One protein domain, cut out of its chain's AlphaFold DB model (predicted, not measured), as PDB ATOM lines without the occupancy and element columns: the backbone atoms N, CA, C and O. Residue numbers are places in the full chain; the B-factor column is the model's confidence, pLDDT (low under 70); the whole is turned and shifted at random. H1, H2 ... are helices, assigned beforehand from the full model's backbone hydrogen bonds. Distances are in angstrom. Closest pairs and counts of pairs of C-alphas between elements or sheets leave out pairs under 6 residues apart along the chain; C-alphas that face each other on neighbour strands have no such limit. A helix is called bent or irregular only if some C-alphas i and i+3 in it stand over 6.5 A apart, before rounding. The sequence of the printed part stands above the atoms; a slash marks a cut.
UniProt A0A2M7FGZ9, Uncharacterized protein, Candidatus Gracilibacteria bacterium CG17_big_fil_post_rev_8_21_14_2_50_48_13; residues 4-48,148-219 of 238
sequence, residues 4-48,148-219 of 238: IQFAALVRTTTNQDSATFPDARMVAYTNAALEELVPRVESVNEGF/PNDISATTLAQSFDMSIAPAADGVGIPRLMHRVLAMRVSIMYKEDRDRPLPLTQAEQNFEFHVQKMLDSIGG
ATOM      1  N   ILE A   4     -40.652 -13.433  33.445       91.06
ATOM      2  CA  ILE A   4     -40.390 -13.992  34.782       91.06
ATOM      3  C   ILE A   4     -41.614 -14.761  35.301       91.06
ATOM      4  O   ILE A   4     -41.494 -15.884  35.794       91.06
ATOM      5  N   GLN A   5     -42.808 -14.176  35.174       93.25
ATOM      6  CA  GLN A   5     -44.070 -14.806  35.574       93.25
ATOM      7  C   GLN A   5     -44.371 -16.049  34.737       93.25
ATOM      8  O   GLN A   5     -44.844 -17.046  35.283       93.25
ATOM      9  N   PHE A   6     -44.090 -16.001  33.434       93.12
ATOM     10  CA  PHE A   6     -44.250 -17.141  32.537       93.12
ATOM     11  C   PHE A   6     -43.353 -18.307  32.964       93.12
ATOM     12  O   PHE A   6     -43.845 -19.412  33.199       93.12
ATOM     13  N   ALA A   7     -42.059 -18.049  33.170       91.88
ATOM     14  CA  ALA A   7     -41.111 -19.073  33.595       91.88
ATOM     15  C   ALA A   7     -41.462 -19.655  34.973       91.88
ATOM     16  O   ALA A   7     -41.390 -20.870  35.183       91.88
ATOM     17  N   ALA A   8     -41.900 -18.808  35.910       92.25
ATOM     18  CA  ALA A   8     -42.372 -19.245  37.221       92.25
ATOM     19  C   ALA A   8     -43.619 -20.139  37.119       92.25
ATOM     20  O   ALA A   8     -43.702 -21.160  37.805       92.25
ATOM     21  N   LEU A   9     -44.573 -19.801  36.246       92.62
ATOM     22  CA  LEU A   9     -45.788 -20.591  36.041       92.62
ATOM     23  C   LEU A   9     -45.471 -21.983  35.475       92.62
ATOM     24  O   LEU A   9     -45.972 -22.990  35.983       92.62
ATOM     25  N   VAL A  10     -44.609 -22.056  34.459       92.31
ATOM     26  CA  VAL A  10     -44.168 -23.324  33.855       92.31
ATOM     27  C   VAL A  10     -43.460 -24.207  34.889       92.31
ATOM     28  O   VAL A  10     -43.784 -25.384  35.051       92.31
ATOM     29  N   ARG A  11     -42.537 -23.638  35.668       92.62
ATOM     30  CA  ARG A  11     -41.835 -24.361  36.744       92.62
ATOM     31  C   ARG A  11     -42.778 -24.862  37.829       92.62
ATOM     32  O   ARG A  11     -42.702 -26.019  38.228       92.62
ATOM     33  N   THR A  12     -43.729 -24.029  38.241       91.44
ATOM     34  CA  THR A  12     -44.728 -24.403  39.252       91.44
ATOM     35  C   THR A  12     -45.610 -25.556  38.767       91.44
ATOM     36  O   THR A  12     -45.844 -26.511  39.500       91.44
ATOM     37  N   THR A  13     -46.066 -25.519  37.512       87.88
ATOM     38  CA  THR A  13     -46.933 -26.570  36.934       87.88
ATOM     39  C   THR A  13     -46.205 -27.887  36.651       87.88
ATOM     40  O   THR A  13     -46.827 -28.954  36.631       87.88
ATOM     41  N   THR A  14     -44.887 -27.835  36.469       88.00
ATOM     42  CA  THR A  14     -44.018 -29.012  36.315       88.00
ATOM     43  C   THR A  14     -43.388 -29.472  37.636       88.00
ATOM     44  O   THR A  14     -42.741 -30.521  37.671       88.00
ATOM     45  N   ASN A  15     -43.604 -28.731  38.729       89.44
ATOM     46  CA  ASN A  15     -42.957 -28.918  40.029       89.44
ATOM     47  C   ASN A  15     -41.421 -29.011  39.914       89.44
ATOM     48  O   ASN A  15     -40.799 -29.928  40.450       89.44
ATOM     49  N   GLN A  16     -40.833 -28.114  39.121       90.62
ATOM     50  CA  GLN A  16     -39.391 -28.007  38.881       90.62
ATOM     51  C   GLN A  16     -38.869 -26.642  39.342       90.62
ATOM     52  O   GLN A  16     -39.636 -25.723  39.623       90.62
ATOM     53  N   ASP A  17     -37.551 -26.498  39.363       90.69
ATOM     54  CA  ASP A  17     -36.845 -25.246  39.639       90.69
ATOM     55  C   ASP A  17     -35.952 -24.839  38.451       90.69
ATOM     56  O   ASP A  17     -35.968 -25.461  37.387       90.69
ATOM     57  N   SER A  18     -35.186 -23.757  38.598       90.12
ATOM     58  CA  SER A  18     -34.273 -23.284  37.552       90.12
ATOM     59  C   SER A  18     -33.046 -24.172  37.338       90.12
ATOM     60  O   SER A  18     -32.403 -24.047  36.298       90.12
ATOM     61  N   ALA A  19     -32.730 -25.077  38.269       88.81
ATOM     62  CA  ALA A  19     -31.621 -26.018  38.131       88.81
ATOM     63  C   ALA A  19     -32.032 -27.261  37.325       88.81
ATOM     64  O   ALA A  19     -31.288 -27.732  36.469       88.81
ATOM     65  N   THR A  20     -33.235 -27.772  37.578       88.19
ATOM     66  CA  THR A  20     -33.799 -28.971  36.937       88.19
ATOM     67  C   THR A  20     -34.478 -28.664  35.605       88.19
ATOM     68  O   THR A  20     -34.394 -29.462  34.669       88.19
ATOM     69  N   PHE A  21     -35.091 -27.483  35.483       90.88
ATOM     70  CA  PHE A  21     -35.647 -26.969  34.236       90.88
ATOM     71  C   PHE A  21     -35.070 -25.574  33.926       90.88
ATOM     72  O   PHE A  21     -35.687 -24.543  34.237       90.88
ATOM     73  N   PRO A  22     -33.860 -25.522  33.337       91.75
ATOM     74  CA  PRO A  22     -33.176 -24.268  33.038       91.75
ATOM     75  C   PRO A  22     -33.863 -23.498  31.906       91.75
ATOM     76  O   PRO A  22     -34.492 -24.090  31.027       91.75
ATOM     77  N   ASP A  23     -33.687 -22.172  31.896       90.50
ATOM     78  CA  ASP A  23     -34.324 -21.274  30.918       90.50
ATOM     79  C   ASP A  23     -33.994 -21.663  29.471       90.50
ATOM     80  O   ASP A  23     -34.874 -21.647  28.620       90.50
ATOM     81  N   ALA A  24     -32.763 -22.107  29.193       90.62
ATOM     82  CA  ALA A  24     -32.359 -22.544  27.854       90.62
ATOM     83  C   ALA A  24     -33.220 -23.703  27.316       90.62
ATOM     84  O   ALA A  24     -33.593 -23.714  26.145       90.62
ATOM     85  N   ARG A  25     -33.589 -24.659  28.181       91.00
ATOM     86  CA  ARG A  25     -34.476 -25.768  27.801       91.00
ATOM     87  C   ARG A  25     -35.922 -25.290  27.658       91.00
ATOM     88  O   ARG A  25     -36.633 -25.742  26.770       91.00
ATOM     89  N   MET A  26     -36.355 -24.363  28.513       92.75
ATOM     90  CA  MET A  26     -37.700 -23.783  28.446       92.75
ATOM     91  C   MET A  26     -37.915 -22.991  27.156       92.75
ATOM     92  O   MET A  26     -38.972 -23.110  26.544       92.75
ATOM     93  N   VAL A  27     -36.910 -22.227  26.723       93.44
ATOM     94  CA  VAL A  27     -36.914 -21.502  25.447       93.44
ATOM     95  C   VAL A  27     -37.176 -22.454  24.282       93.44
ATOM     96  O   VAL A  27     -38.073 -22.189  23.489       93.44
ATOM     97  N   ALA A  28     -36.473 -23.590  24.223       92.88
ATOM     98  CA  ALA A  28     -36.639 -24.559  23.141       92.88
ATOM     99  C   ALA A  28     -38.089 -25.066  23.022       92.88
ATOM    100  O   ALA A  28     -38.670 -25.026  21.940       92.88
ATOM    101  N   TYR A  29     -38.709 -25.470  24.135       94.06
ATOM    102  CA  TYR A  29     -40.115 -25.894  24.117       94.06
ATOM    103  C   TYR A  29     -41.076 -24.746  23.827       94.06
ATOM    104  O   TYR A  29     -42.123 -24.954  23.223       94.06
ATOM    105  N   THR A  30     -40.745 -23.534  24.273       93.25
ATOM    106  CA  THR A  30     -41.626 -22.382  24.089       93.25
ATOM    107  C   THR A  30     -41.663 -21.953  22.628       93.25
ATOM    108  O   THR A  30     -42.749 -21.705  22.116       93.25
ATOM    109  N   ASN A  31     -40.520 -21.943  21.939       93.19
ATOM    110  CA  ASN A  31     -40.462 -21.637  20.509       93.19
ATOM    111  C   ASN A  31     -41.155 -22.733  19.686       93.19
ATOM    112  O   ASN A  31     -41.991 -22.413  18.850       93.19
ATOM    113  N   ALA A  32     -40.951 -24.015  20.016       93.19
ATOM    114  CA  ALA A  32     -41.687 -25.112  19.376       93.19
ATOM    115  C   ALA A  32     -43.214 -24.998  19.576       93.19
ATOM    116  O   ALA A  32     -44.000 -25.233  18.659       93.19
ATOM    117  N   ALA A  33     -43.659 -24.602  20.772       93.56
ATOM    118  CA  ALA A  33     -45.073 -24.370  21.044       93.56
ATOM    119  C   ALA A  33     -45.620 -23.118  20.331       93.56
ATOM    120  O   ALA A  33     -46.794 -23.092  19.961       93.56
ATOM    121  N   LEU A  34     -44.800 -22.081  20.126       91.62
ATOM    122  CA  LEU A  34     -45.177 -20.904  19.340       91.62
ATOM    123  C   LEU A  34     -45.358 -21.252  17.862       91.62
ATOM    124  O   LEU A  34     -46.377 -20.867  17.290       91.62
ATOM    125  N   GLU A  35     -44.440 -22.021  17.275       91.00
ATOM    126  CA  GLU A  35     -44.558 -22.514  15.896       91.00
ATOM    127  C   GLU A  35     -45.853 -23.308  15.676       91.00
ATOM    128  O   GLU A  35     -46.469 -23.211  14.618       91.00
ATOM    129  N   GLU A  36     -46.314 -24.049  16.688       91.69
ATOM    130  CA  GLU A  36     -47.583 -24.778  16.634       91.69
ATOM    131  C   GLU A  36     -48.811 -23.855  16.763       91.69
ATOM    132  O   GLU A  36     -49.807 -24.026  16.056       91.69
ATOM    133  N   LEU A  37     -48.785 -22.901  17.698       90.81
ATOM    134  CA  LEU A  37     -49.970 -22.124  18.077       90.81
ATOM    135  C   LEU A  37     -50.212 -20.894  17.196       90.81
ATOM    136  O   LEU A  37     -51.367 -20.511  17.003       90.81
ATOM    137  N   VAL A  38     -49.160 -20.267  16.666       90.31
ATOM    138  CA  VAL A  38     -49.270 -19.056  15.835       90.31
ATOM    139  C   VAL A  38     -50.091 -19.302  14.557       90.31
ATOM    140  O   VAL A  38     -51.042 -18.546  14.337       90.31
ATOM    141  N   PRO A  39     -49.859 -20.376  13.771       87.81
ATOM    142  CA  PRO A  39     -50.677 -20.668  12.590       87.81
ATOM    143  C   PRO A  39     -52.152 -20.923  12.925       87.81
ATOM    144  O   PRO A  39     -53.045 -20.567  12.157       87.81
ATOM    145  N   ARG A  40     -52.443 -21.511  14.096       89.69
ATOM    146  CA  ARG A  40     -53.829 -21.731  14.540       89.69
ATOM    147  C   ARG A  40     -54.542 -20.404  14.807       89.69
ATOM    148  O   ARG A  40     -55.704 -20.259  14.439       89.69
ATOM    149  N   VAL A  41     -53.857 -19.431  15.411       87.25
ATOM    150  CA  VAL A  41     -54.411 -18.086  15.635       87.25
ATOM    151  C   VAL A  41     -54.693 -17.380  14.313       87.25
ATOM    152  O   VAL A  41     -55.790 -16.852  14.133       87.25
ATOM    153  N   GLU A  42     -53.752 -17.438  13.373       85.56
ATOM    154  CA  GLU A  42     -53.934 -16.868  12.036       85.56
ATOM    155  C   GLU A  42     -55.123 -17.493  11.297       85.56
ATOM    156  O   GLU A  42     -55.901 -16.780  10.672       85.56
ATOM    157  N   SER A  43     -55.327 -18.809  11.414       85.12
ATOM    158  CA  SER A  43     -56.448 -19.488  10.748       85.12
ATOM    159  C   SER A  43     -57.831 -18.987  11.187       85.12
ATOM    160  O   SER A  43     -58.804 -19.125  10.449       85.12
ATOM    161  N   VAL A  44     -57.923 -18.409  12.389       85.94
ATOM    162  CA  VAL A  44     -59.171 -17.887  12.961       85.94
ATOM    163  C   VAL A  44     -59.303 -16.384  12.744       85.94
ATOM    164  O   VAL A  44     -60.414 -15.881  12.583       85.94
ATOM    165  N   ASN A  45     -58.185 -15.662  12.732       82.56
ATOM    166  CA  ASN A  45     -58.145 -14.240  12.432       82.56
ATOM    167  C   ASN A  45     -56.903 -13.934  11.589       82.56
ATOM    168  O   ASN A  45     -55.810 -13.730  12.117       82.56
ATOM    169  N   GLU A  46     -57.104 -13.896  10.273       78.69
ATOM    170  CA  GLU A  46     -56.030 -13.742   9.292       78.69
ATOM    171  C   GLU A  46     -55.239 -12.440   9.490       78.69
ATOM    172  O   GLU A  46     -54.015 -12.433   9.378       78.69
ATOM    173  N   GLY A  47     -55.936 -11.368   9.882       75.88
ATOM    174  CA  GLY A  47     -55.349 -10.048  10.101       75.88
ATOM    175  C   GLY A  47     -54.698  -9.857  11.470       75.88
ATOM    176  O   GLY A  47     -54.182  -8.780  11.749       75.88
ATOM    177  N   PHE A  48     -54.721 -10.861  12.356       82.06
ATOM    178  CA  PHE A  48     -54.260 -10.693  13.739       82.06
ATOM    179  C   PHE A  48     -52.775 -10.293  13.825       82.06
ATOM    180  O   PHE A  48     -52.384  -9.519  14.698       82.06
ATOM    181  N   PRO A 148     -44.713 -13.383  16.025       85.81
ATOM    182  CA  PRO A 148     -43.879 -13.126  17.185       85.81
ATOM    183  C   PRO A 148     -42.476 -13.697  16.986       85.81
ATOM    184  O   PRO A 148     -42.324 -14.823  16.515       85.81
ATOM    185  N   ASN A 149     -41.465 -12.916  17.364       83.94
ATOM    186  CA  ASN A 149     -40.082 -13.379  17.348       83.94
ATOM    187  C   ASN A 149     -39.892 -14.528  18.345       83.94
ATOM    188  O   ASN A 149     -40.571 -14.584  19.378       83.94
ATOM    189  N   ASP A 150     -38.901 -15.372  18.075       85.12
ATOM    190  CA  ASP A 150     -38.459 -16.402  19.007       85.12
ATOM    191  C   ASP A 150     -38.170 -15.816  20.391       85.12
ATOM    192  O   ASP A 150     -37.530 -14.767  20.549       85.12
ATOM    193  N   ILE A 151     -38.619 -16.526  21.423       87.06
ATOM    194  CA  ILE A 151     -38.285 -16.185  22.798       87.06
ATOM    195  C   ILE A 151     -36.815 -16.526  23.030       87.06
ATOM    196  O   ILE A 151     -36.319 -17.572  22.618       87.06
ATOM    197  N   SER A 152     -36.118 -15.643  23.740       87.88
ATOM    198  CA  SER A 152     -34.760 -15.879  24.223       87.88
ATOM    199  C   SER A 152     -34.735 -16.029  25.745       87.88
ATOM    200  O   SER A 152     -35.665 -15.622  26.447       87.88
ATOM    201  N   ALA A 153     -33.631 -16.547  26.292       84.88
ATOM    202  CA  ALA A 153     -33.428 -16.568  27.743       84.88
ATOM    203  C   ALA A 153     -33.464 -15.145  28.337       84.88
ATOM    204  O   ALA A 153     -33.958 -14.941  29.444       84.88
ATOM    205  N   THR A 154     -33.019 -14.143  27.572       84.69
ATOM    206  CA  THR A 154     -33.125 -12.730  27.950       84.69
ATOM    207  C   THR A 154     -34.583 -12.296  28.078       84.69
ATOM    208  O   THR A 154     -34.931 -11.650  29.059       84.69
ATOM    209  N   THR A 155     -35.452 -12.695  27.146       83.44
ATOM    210  CA  THR A 155     -36.894 -12.408  27.202       83.44
ATOM    211  C   THR A 155     -37.546 -13.034  28.438       83.44
ATOM    212  O   THR A 155     -38.351 -12.385  29.104       83.44
ATOM    213  N   LEU A 156     -37.165 -14.264  28.805       84.50
ATOM    214  CA  LEU A 156     -37.664 -14.926  30.020       84.50
ATOM    215  C   LEU A 156     -37.197 -14.245  31.317       84.50
ATOM    216  O   LEU A 156     -37.884 -14.324  32.333       84.50
ATOM    217  N   ALA A 157     -36.067 -13.539  31.287       85.69
ATOM    218  CA  ALA A 157     -35.555 -12.780  32.425       85.69
ATOM    219  C   ALA A 157     -36.140 -11.356  32.534       85.69
ATOM    220  O   ALA A 157     -35.880 -10.658  33.515       85.69
ATOM    221  N   GLN A 158     -36.917 -10.898  31.548       85.12
ATOM    222  CA  GLN A 158     -37.454  -9.537  31.517       85.12
ATOM    223  C   GLN A 158     -38.759  -9.388  32.312       85.12
ATOM    224  O   GLN A 158     -39.629 -10.263  32.339       85.12
ATOM    225  N   SER A 159     -38.925  -8.211  32.922       86.38
ATOM    226  CA  SER A 159     -40.145  -7.811  33.635       86.38
ATOM    227  C   SER A 159     -41.219  -7.199  32.730       86.38
ATOM    228  O   SER A 159     -42.333  -6.957  33.202       86.38
ATOM    229  N   PHE A 160     -40.900  -6.942  31.457       83.25
ATOM    230  CA  PHE A 160     -41.838  -6.411  30.469       83.25
ATOM    231  C   PHE A 160     -42.862  -7.468  30.045       83.25
ATOM    232  O   PHE A 160     -42.569  -8.663  30.006       83.25
ATOM    233  N   ASP A 161     -44.089  -7.028  29.760       84.50
ATOM    234  CA  ASP A 161     -45.169  -7.917  29.331       84.50
ATOM    235  C   ASP A 161     -44.833  -8.540  27.971       84.50
ATOM    236  O   ASP A 161     -44.516  -7.819  27.030       84.50
ATOM    237  N   MET A 162     -44.955  -9.863  27.843       85.38
ATOM    238  CA  MET A 162     -44.638 -10.576  26.599       85.38
ATOM    239  C   MET A 162     -45.595 -10.233  25.451       85.38
ATOM    240  O   MET A 162     -45.336 -10.610  24.313       85.38
ATOM    241  N   SER A 163     -46.714  -9.553  25.729       84.38
ATOM    242  CA  SER A 163     -47.591  -9.015  24.682       84.38
ATOM    243  C   SER A 163     -47.100  -7.724  24.057       84.38
ATOM    244  O   SER A 163     -47.686  -7.269  23.082       84.38
ATOM    245  N   ILE A 164     -46.069  -7.111  24.629       81.69
ATOM    246  CA  ILE A 164     -45.427  -5.938  24.058       81.69
ATOM    247  C   ILE A 164     -44.327  -6.440  23.129       81.69
ATOM    248  O   ILE A 164     -43.560  -7.335  23.488       81.69
ATOM    249  N   ALA A 165     -44.271  -5.880  21.925       74.00
ATOM    250  CA  ALA A 165     -43.218  -6.195  20.979       74.00
ATOM    251  C   ALA A 165     -41.842  -5.829  21.573       74.00
ATOM    252  O   ALA A 165     -41.679  -4.723  22.094       74.00
ATOM    253  N   PRO A 166     -40.841  -6.724  21.504       66.94
ATOM    254  CA  PRO A 166     -39.507  -6.448  22.038       66.94
ATOM    255  C   PRO A 166     -38.727  -5.420  21.200       66.94
ATOM    256  O   PRO A 166     -37.756  -4.847  21.691       66.94
ATOM    257  N   ALA A 167     -39.145  -5.186  19.955       67.75
ATOM    258  CA  ALA A 167     -38.567  -4.223  19.026       67.75
ATOM    259  C   ALA A 167     -39.682  -3.446  18.308       67.75
ATOM    260  O   ALA A 167     -40.814  -3.925  18.228       67.75
ATOM    261  N   ALA A 168     -39.356  -2.259  17.786       65.50
ATOM    262  CA  ALA A 168     -40.310  -1.370  17.114       65.50
ATOM    263  C   ALA A 168     -40.955  -1.996  15.866       65.50
ATOM    264  O   ALA A 168     -42.048  -1.609  15.473       65.50
ATOM    265  N   ASP A 169     -40.289  -2.980  15.267       64.75
ATOM    266  CA  ASP A 169     -40.739  -3.709  14.093       64.75
ATOM    267  C   ASP A 169     -41.313  -5.095  14.429       64.75
ATOM    268  O   ASP A 169     -41.636  -5.830  13.502       64.75
ATOM    269  N   GLY A 170     -41.397  -5.499  15.701       69.75
ATOM    270  CA  GLY A 170     -41.803  -6.849  16.112       69.75
ATOM    271  C   GLY A 170     -43.275  -6.977  16.509       69.75
ATOM    272  O   GLY A 170     -43.969  -5.988  16.725       69.75
ATOM    273  N   VAL A 171     -43.730  -8.220  16.698       79.38
ATOM    274  CA  VAL A 171     -45.049  -8.523  17.277       79.38
ATOM    275  C   VAL A 171     -44.879  -9.223  18.621       79.38
ATOM    276  O   VAL A 171     -44.072 -10.140  18.768       79.38
ATOM    277  N   GLY A 172     -45.618  -8.762  19.631       83.19
ATOM    278  CA  GLY A 172     -45.674  -9.414  20.937       83.19
ATOM    279  C   GLY A 172     -46.574 -10.651  20.920       83.19
ATOM    280  O   GLY A 172     -47.473 -10.786  20.094       83.19
ATOM    281  N   ILE A 173     -46.380 -11.552  21.878       87.06
ATOM    282  CA  ILE A 173     -47.224 -12.741  22.019       87.06
ATOM    283  C   ILE A 173     -48.573 -12.318  22.614       87.06
ATOM    284  O   ILE A 173     -48.603 -11.743  23.706       87.06
ATOM    285  N   PRO A 174     -49.712 -12.639  21.984       86.38
ATOM    286  CA  PRO A 174     -51.032 -12.279  22.493       86.38
ATOM    287  C   PRO A 174     -51.247 -12.705  23.943       86.38
ATOM    288  O   PRO A 174     -50.970 -13.842  24.323       86.38
ATOM    289  N   ARG A 175     -51.823 -11.817  24.761       86.31
ATOM    290  CA  ARG A 175     -52.084 -12.104  26.186       86.31
ATOM    291  C   ARG A 175     -52.925 -13.360  26.396       86.31
ATOM    292  O   ARG A 175     -52.707 -14.096  27.355       86.31
ATOM    293  N   LEU A 176     -53.865 -13.610  25.487       85.81
ATOM    294  CA  LEU A 176     -54.722 -14.795  25.507       85.81
ATOM    295  C   LEU A 176     -53.919 -16.091  25.311       85.81
ATOM    296  O   LEU A 176     -54.272 -17.115  25.893       85.81
ATOM    297  N   MET A 177     -52.803 -16.030  24.578       89.56
ATOM    298  CA  MET A 177     -51.922 -17.173  24.345       89.56
ATOM    299  C   MET A 177     -51.008 -17.471  25.530       89.56
ATOM    300  O   MET A 177     -50.630 -18.623  25.694       89.56
ATOM    301  N   HIS A 178     -50.675 -16.501  26.392       91.00
ATOM    302  CA  HIS A 178     -49.658 -16.684  27.450       91.00
ATOM    303  C   HIS A 178     -49.906 -17.920  28.322       91.00
ATOM    304  O   HIS A 178     -48.987 -18.684  28.608       91.00
ATOM    305  N   ARG A 179     -51.161 -18.147  28.725       90.31
ATOM    306  CA  ARG A 179     -51.527 -19.285  29.580       90.31
ATOM    307  C   ARG A 179     -51.527 -20.616  28.827       90.31
ATOM    308  O   ARG A 179     -51.095 -21.620  29.386       90.31
ATOM    309  N   VAL A 180     -52.031 -20.625  27.595       92.75
ATOM    310  CA  VAL A 180     -52.081 -21.826  26.745       92.75
ATOM    311  C   VAL A 180     -50.663 -22.242  26.356       92.75
ATOM    312  O   VAL A 180     -50.315 -23.412  26.466       92.75
ATOM    313  N   LEU A 181     -49.814 -21.271  26.030       93.19
ATOM    314  CA  LEU A 181     -48.399 -21.472  25.752       93.19
ATOM    315  C   LEU A 181     -47.678 -22.095  26.955       93.19
ATOM    316  O   LEU A 181     -47.020 -23.119  26.805       93.19
ATOM    317  N   ALA A 182     -47.870 -21.547  28.161       92.69
ATOM    318  CA  ALA A 182     -47.277 -22.109  29.377       92.69
ATOM    319  C   ALA A 182     -47.730 -23.558  29.621       92.69
ATOM    320  O   ALA A 182     -46.924 -24.410  29.984       92.69
ATOM    321  N   MET A 183     -49.011 -23.860  29.377       93.12
ATOM    322  CA  MET A 183     -49.544 -25.218  29.498       93.12
ATOM    323  C   MET A 183     -48.912 -26.176  28.482       93.12
ATOM    324  O   MET A 183     -48.537 -27.285  28.852       93.12
ATOM    325  N   ARG A 184     -48.740 -25.744  27.225       94.69
ATOM    326  CA  ARG A 184     -48.111 -26.562  26.178       94.69
ATOM    327  C   ARG A 184     -46.657 -26.884  26.507       94.69
ATOM    328  O   ARG A 184     -46.257 -28.037  26.390       94.69
ATOM    329  N   VAL A 185     -45.905 -25.898  26.992       93.19
ATOM    330  CA  VAL A 185     -44.515 -26.078  27.443       93.19
ATOM    331  C   VAL A 185     -44.436 -27.084  28.591       93.19
ATOM    332  O   VAL A 185     -43.578 -27.967  28.584       93.19
ATOM    333  N   SER A 186     -45.352 -27.000  29.558       92.62
ATOM    334  CA  SER A 186     -45.412 -27.957  30.665       92.62
ATOM    335  C   SER A 186     -45.745 -29.377  30.202       92.62
ATOM    336  O   SER A 186     -45.154 -30.322  30.721       92.62
ATOM    337  N   ILE A 187     -46.631 -29.542  29.212       92.31
ATOM    338  CA  ILE A 187     -46.934 -30.846  28.595       92.31
ATOM    339  C   ILE A 187     -45.691 -31.408  27.900       92.31
ATOM    340  O   ILE A 187     -45.271 -32.512  28.231       92.31
ATOM    341  N   MET A 188     -45.053 -30.621  27.025       93.19
ATOM    342  CA  MET A 188     -43.845 -31.037  26.299       93.19
ATOM    343  C   MET A 188     -42.732 -31.479  27.257       93.19
ATOM    344  O   MET A 188     -42.129 -32.531  27.064       93.19
ATOM    345  N   TYR A 189     -42.503 -30.729  28.340       91.06
ATOM    346  CA  TYR A 189     -41.525 -31.120  29.357       91.06
ATOM    347  C   TYR A 189     -41.885 -32.443  30.052       91.06
ATOM    348  O   TYR A 189     -41.001 -33.242  30.348       91.06
ATOM    349  N   LYS A 190     -43.167 -32.678  30.360       90.50
ATOM    350  CA  LYS A 190     -43.620 -33.902  31.043       90.50
ATOM    351  C   LYS A 190     -43.551 -35.135  30.140       90.50
ATOM    352  O   LYS A 190     -43.294 -36.217  30.666       90.50
ATOM    353  N   GLU A 191     -43.763 -34.966  28.838       89.69
ATOM    354  CA  GLU A 191     -43.713 -36.026  27.823       89.69
ATOM    355  C   GLU A 191     -42.279 -36.402  27.422       89.69
ATOM    356  O   GLU A 191     -41.992 -37.580  27.250       89.69
ATOM    357  N   ASP A 192     -41.364 -35.431  27.347       89.44
ATOM    358  CA  ASP A 192     -39.961 -35.632  26.937       89.44
ATOM    359  C   ASP A 192     -39.088 -36.332  28.005       89.44
ATOM    360  O   ASP A 192     -37.897 -36.586  27.815       89.44
ATOM    361  N   ARG A 193     -39.643 -36.645  29.180       83.69
ATOM    362  CA  ARG A 193     -38.906 -37.365  30.227       83.69
ATOM    363  C   ARG A 193     -38.912 -38.864  29.957       83.69
ATOM    364  O   ARG A 193     -39.956 -39.444  29.696       83.69
ATOM    365  N   ASP A 194     -37.767 -39.499  30.214       77.44
ATOM    366  CA  ASP A 194     -37.584 -40.963  30.167       77.44
ATOM    367  C   ASP A 194     -38.671 -41.731  30.949       77.44
ATOM    368  O   ASP A 194     -39.184 -42.760  30.518       77.44
ATOM    369  N   ARG A 195     -39.114 -41.157  32.077       82.69
ATOM    370  CA  ARG A 195     -40.364 -41.537  32.740       82.69
ATOM    371  C   ARG A 195     -41.363 -40.378  32.661       82.69
ATOM    372  O   ARG A 195     -41.220 -39.438  33.455       82.69
ATOM    373  N   PRO A 196     -42.371 -40.447  31.770       83.94
ATOM    374  CA  PRO A 196     -43.350 -39.383  31.617       83.94
ATOM    375  C   PRO A 196     -44.102 -39.106  32.916       83.94
ATOM    376  O   PRO A 196     -44.498 -40.026  33.644       83.94
ATOM    377  N   LEU A 197     -44.289 -37.824  33.221       85.56
ATOM    378  CA  LEU A 197     -45.088 -37.403  34.367       85.56
ATOM    379  C   LEU A 197     -46.574 -37.383  33.985       85.56
ATOM    380  O   LEU A 197     -46.906 -36.986  32.869       85.56
ATOM    381  N   PRO A 198     -47.485 -37.761  34.898       88.19
ATOM    382  CA  PRO A 198     -48.910 -37.700  34.610       88.19
ATOM    383  C   PRO A 198     -49.346 -36.253  34.361       88.19
ATOM    384  O   PRO A 198     -48.999 -35.336  35.114       88.19
ATOM    385  N   LEU A 199     -50.135 -36.062  33.307       89.31
ATOM    386  CA  LEU A 199     -50.748 -34.779  32.987       89.31
ATOM    387  C   LEU A 199     -51.899 -34.487  33.953       89.31
ATOM    388  O   LEU A 199     -52.687 -35.372  34.294       89.31
ATOM    389  N   THR A 200     -52.017 -33.230  34.367       88.94
ATOM    390  CA  THR A 200     -53.168 -32.735  35.130       88.94
ATOM    391  C   THR A 200     -54.426 -32.717  34.261       88.94
ATOM    392  O   THR A 200     -54.346 -32.686  33.037       88.94
ATOM    393  N   GLN A 201     -55.612 -32.674  34.873       86.94
ATOM    394  CA  GLN A 201     -56.875 -32.643  34.120       86.94
ATOM    395  C   GLN A 201     -56.977 -31.439  33.164       86.94
ATOM    396  O   GLN A 201     -57.543 -31.556  32.082       86.94
ATOM    397  N   ALA A 202     -56.409 -30.288  33.541       85.38
ATOM    398  CA  ALA A 202     -56.363 -29.115  32.670       85.38
ATOM    399  C   ALA A 202     -55.435 -29.332  31.459       85.38
ATOM    400  O   ALA A 202     -55.793 -28.960  30.350       85.38
ATOM    401  N   GLU A 203     -54.281 -29.972  31.662       89.19
ATOM    402  CA  GLU A 203     -53.336 -30.316  30.588       89.19
ATOM    403  C   GLU A 203     -53.891 -31.399  29.653       89.19
ATOM    404  O   GLU A 203     -53.698 -31.323  28.447       89.19
ATOM    405  N   GLN A 204     -54.639 -32.374  30.178       89.00
ATOM    406  CA  GLN A 204     -55.330 -33.376  29.355       89.00
ATOM    407  C   GLN A 204     -56.389 -32.735  28.445       89.00
ATOM    408  O   GLN A 204     -56.584 -33.165  27.314       89.00
ATOM    409  N   ASN A 205     -57.029 -31.664  28.918       91.69
ATOM    410  CA  ASN A 205     -58.010 -30.885  28.165       91.69
ATOM    411  C   ASN A 205     -57.372 -29.702  27.410       91.69
ATOM    412  O   ASN A 205     -58.026 -28.679  27.197       91.69
ATOM    413  N   PHE A 206     -56.103 -29.816  27.007       91.88
ATOM    414  CA  PHE A 206     -55.369 -28.743  26.332       91.88
ATOM    415  C   PHE A 206     -56.110 -28.188  25.109       91.88
ATOM    416  O   PHE A 206     -56.305 -26.978  25.013       91.88
ATOM    417  N   GLU A 207     -56.611 -29.055  24.228       91.62
ATOM    418  CA  GLU A 207     -57.317 -28.637  23.006       91.62
ATOM    419  C   GLU A 207     -58.599 -27.842  23.301       91.62
ATOM    420  O   GLU A 207     -58.917 -26.885  22.599       91.62
ATOM    421  N   PHE A 208     -59.301 -28.142  24.400       91.38
ATOM    422  CA  PHE A 208     -60.444 -27.333  24.833       91.38
ATOM    423  C   PHE A 208     -60.016 -25.912  25.232       91.38
ATOM    424  O   PHE A 208     -60.696 -24.932  24.923       91.38
ATOM    425  N   HIS A 209     -58.870 -25.778  25.907       89.75
ATOM    426  CA  HIS A 209     -58.317 -24.474  26.260       89.75
ATOM    427  C   HIS A 209     -57.799 -23.706  25.038       89.75
ATOM    428  O   HIS A 209     -57.997 -22.489  24.982       89.75
ATOM    429  N   VAL A 210     -57.202 -24.396  24.061       91.38
ATOM    430  CA  VAL A 210     -56.820 -23.813  22.767       91.38
ATOM    431  C   VAL A 210     -58.058 -23.299  22.041       91.38
ATOM    432  O   VAL A 210     -58.085 -22.130  21.668       91.38
ATOM    433  N   GLN A 211     -59.115 -24.106  21.915       90.44
ATOM    434  CA  GLN A 211     -60.335 -23.684  21.227       90.44
ATOM    435  C   GLN A 211     -60.972 -22.465  21.899       90.44
ATOM    436  O   GLN A 211     -61.264 -21.479  21.236       90.44
ATOM    437  N   LYS A 212     -61.090 -22.463  23.232       89.44
ATOM    438  CA  LYS A 212     -61.626 -21.310  23.970       89.44
ATOM    439  C   LYS A 212     -60.806 -20.032  23.748       89.44
ATOM    440  O   LYS A 212     -61.361 -18.930  23.713       89.44
ATOM    441  N   MET A 213     -59.485 -20.164  23.641       90.44
ATOM    442  CA  MET A 213     -58.597 -19.053  23.303       90.44
ATOM    443  C   MET A 213     -58.851 -18.572  21.869       90.44
ATOM    444  O   MET A 213     -59.008 -17.372  21.668       90.44
ATOM    445  N   LEU A 214     -58.936 -19.487  20.902       88.00
ATOM    446  CA  LEU A 214     -59.220 -19.177  19.501       88.00
ATOM    447  C   LEU A 214     -60.583 -18.492  19.325       88.00
ATOM    448  O   LEU A 214     -60.653 -17.442  18.693       88.00
ATOM    449  N   ASP A 215     -61.634 -18.995  19.975       86.94
ATOM    450  CA  ASP A 215     -62.974 -18.392  19.967       86.94
ATOM    451  C   ASP A 215     -62.947 -16.952  20.507       86.94
ATOM    452  O   ASP A 215     -63.623 -16.058  19.998       86.94
ATOM    453  N   SER A 216     -62.122 -16.710  21.532       85.12
ATOM    454  CA  SER A 216     -61.949 -15.375  22.114       85.12
ATOM    455  C   SER A 216     -61.215 -14.416  21.172       85.12
ATOM    456  O   SER A 216     -61.453 -13.211  21.241       85.12
ATOM    457  N   ILE A 217     -60.333 -14.931  20.312       82.75
ATOM    458  CA  ILE A 217     -59.584 -14.143  19.324       82.75
ATOM    459  C   ILE A 217     -60.454 -13.833  18.100       82.75
ATOM    460  O   ILE A 217     -60.463 -12.693  17.639       82.75
ATOM    461  N   GLY A 218     -61.224 -14.805  17.604       76.31
ATOM    462  CA  GLY A 218     -62.063 -14.636  16.411       76.31
ATOM    463  C   GLY A 218     -63.156 -13.569  16.555       76.31
ATOM    464  O   GLY A 218     -63.566 -12.965  15.570       76.31
ATOM    465  N   GLY A 219     -63.610 -13.290  17.781       66.00
ATOM    466  CA  GLY A 219     -64.610 -12.250  18.053       66.00
ATOM    467  C   GLY A 219     -64.057 -10.825  18.197       66.00
ATOM    468  O   GLY A 219     -64.841  -9.880  18.307       66.00
TER     469      GLY A 219
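Overview. This is residues 4 to 48 and 148 to 219 of the 238 residues of an uncharacterized protein of Candidatus Gracilibacteria bacterium CG17_big_fil_post_rev_8_21_14_2_50_48_13 (UniProt A0A2M7FGZ9). A middle helix, H4, has three others packed round it: H1 and H2 cross it steeply on opposite sides, and H6 runs beside it the opposite way. The short H3 sits where the beginnings of H1 and H2 come near each other, the short H5 precedes H6, and a long loop of residues 157 to 174 leads from H3 to H4. The printed part has 117 residues with six named helices, H1 to H6 in order along the chain, and no named strand; the class is all helix. It is compact, with a radius of gyration of the C-alphas of 14.1 A, and spans 41 by 31 by 19 A.

Along the chain. H1, residues 4 to 14, begins at C-alpha 4 (-40.390, -13.992, 34.782) and is 15.5 A long. H2, residues 23 to 44, is the longest at 30.8 A and has a kink of 30 degrees near residue 33. H3 is residues 153 to 156. H4, residues 175 to 191, is 25.4 A long and begins at C-alpha 175 (-52.084, -12.104, 26.186). H2 and H4 are only just irregular: C-alphas 36 and 39 are 6.54 A apart, and C-alphas 176 and 179 are 6.9 A apart. H5 is residues 201 to 204. H6, residues 206 to 218, is 18.5 A long and ends at C-alpha 218 (-62.063, -14.636, 16.411).

Arrangement. H4 is the hub, touching four helices. H1 touches it at a steep tilt of 39 degrees, the same way, the closest C-alphas being those of Val 10 and Ala 182, 5.6 A apart. H2 touches H4 at a steep tilt of 54 degrees, opposite ways, with the C-alphas of Tyr 29 and Val 185 closest at 5.5 A. H6 touches H4 at a shallow tilt of 19 degrees, opposite ways, the closest C-alphas being those of Leu 176 and Met 213, 6.2 A apart. H5 only just touches H4, with 3 pairs of C-alphas within 8 A; Met 183 and Glu 203 are closest, their C-alphas 6.4 A apart. H2 touches H3 with residues 23 to 27 alone, the C-alphas of Asp 23 and Ala 153 being closest at 5.7 A. H3 and H4 are apart. Every O i to N i+4 pair is within hydrogen-bond range in H1 and H6, against 15 of 18 in H2 and 11 of 13 in H4; H3 and H5 are too short for such a pair.

Size, cuts and confidence. The two farthest C-alphas, of Ala 168 and Arg 195, are 43.1 A apart. Residues 49 to 147 are not printed, and C-alphas 48 and 148 are 11.2 A apart across this cut. The link from H3 to H4 is long. The mean pLDDT of the printed part is 87.2; residues 166 to 170 and residue 219 are under 70.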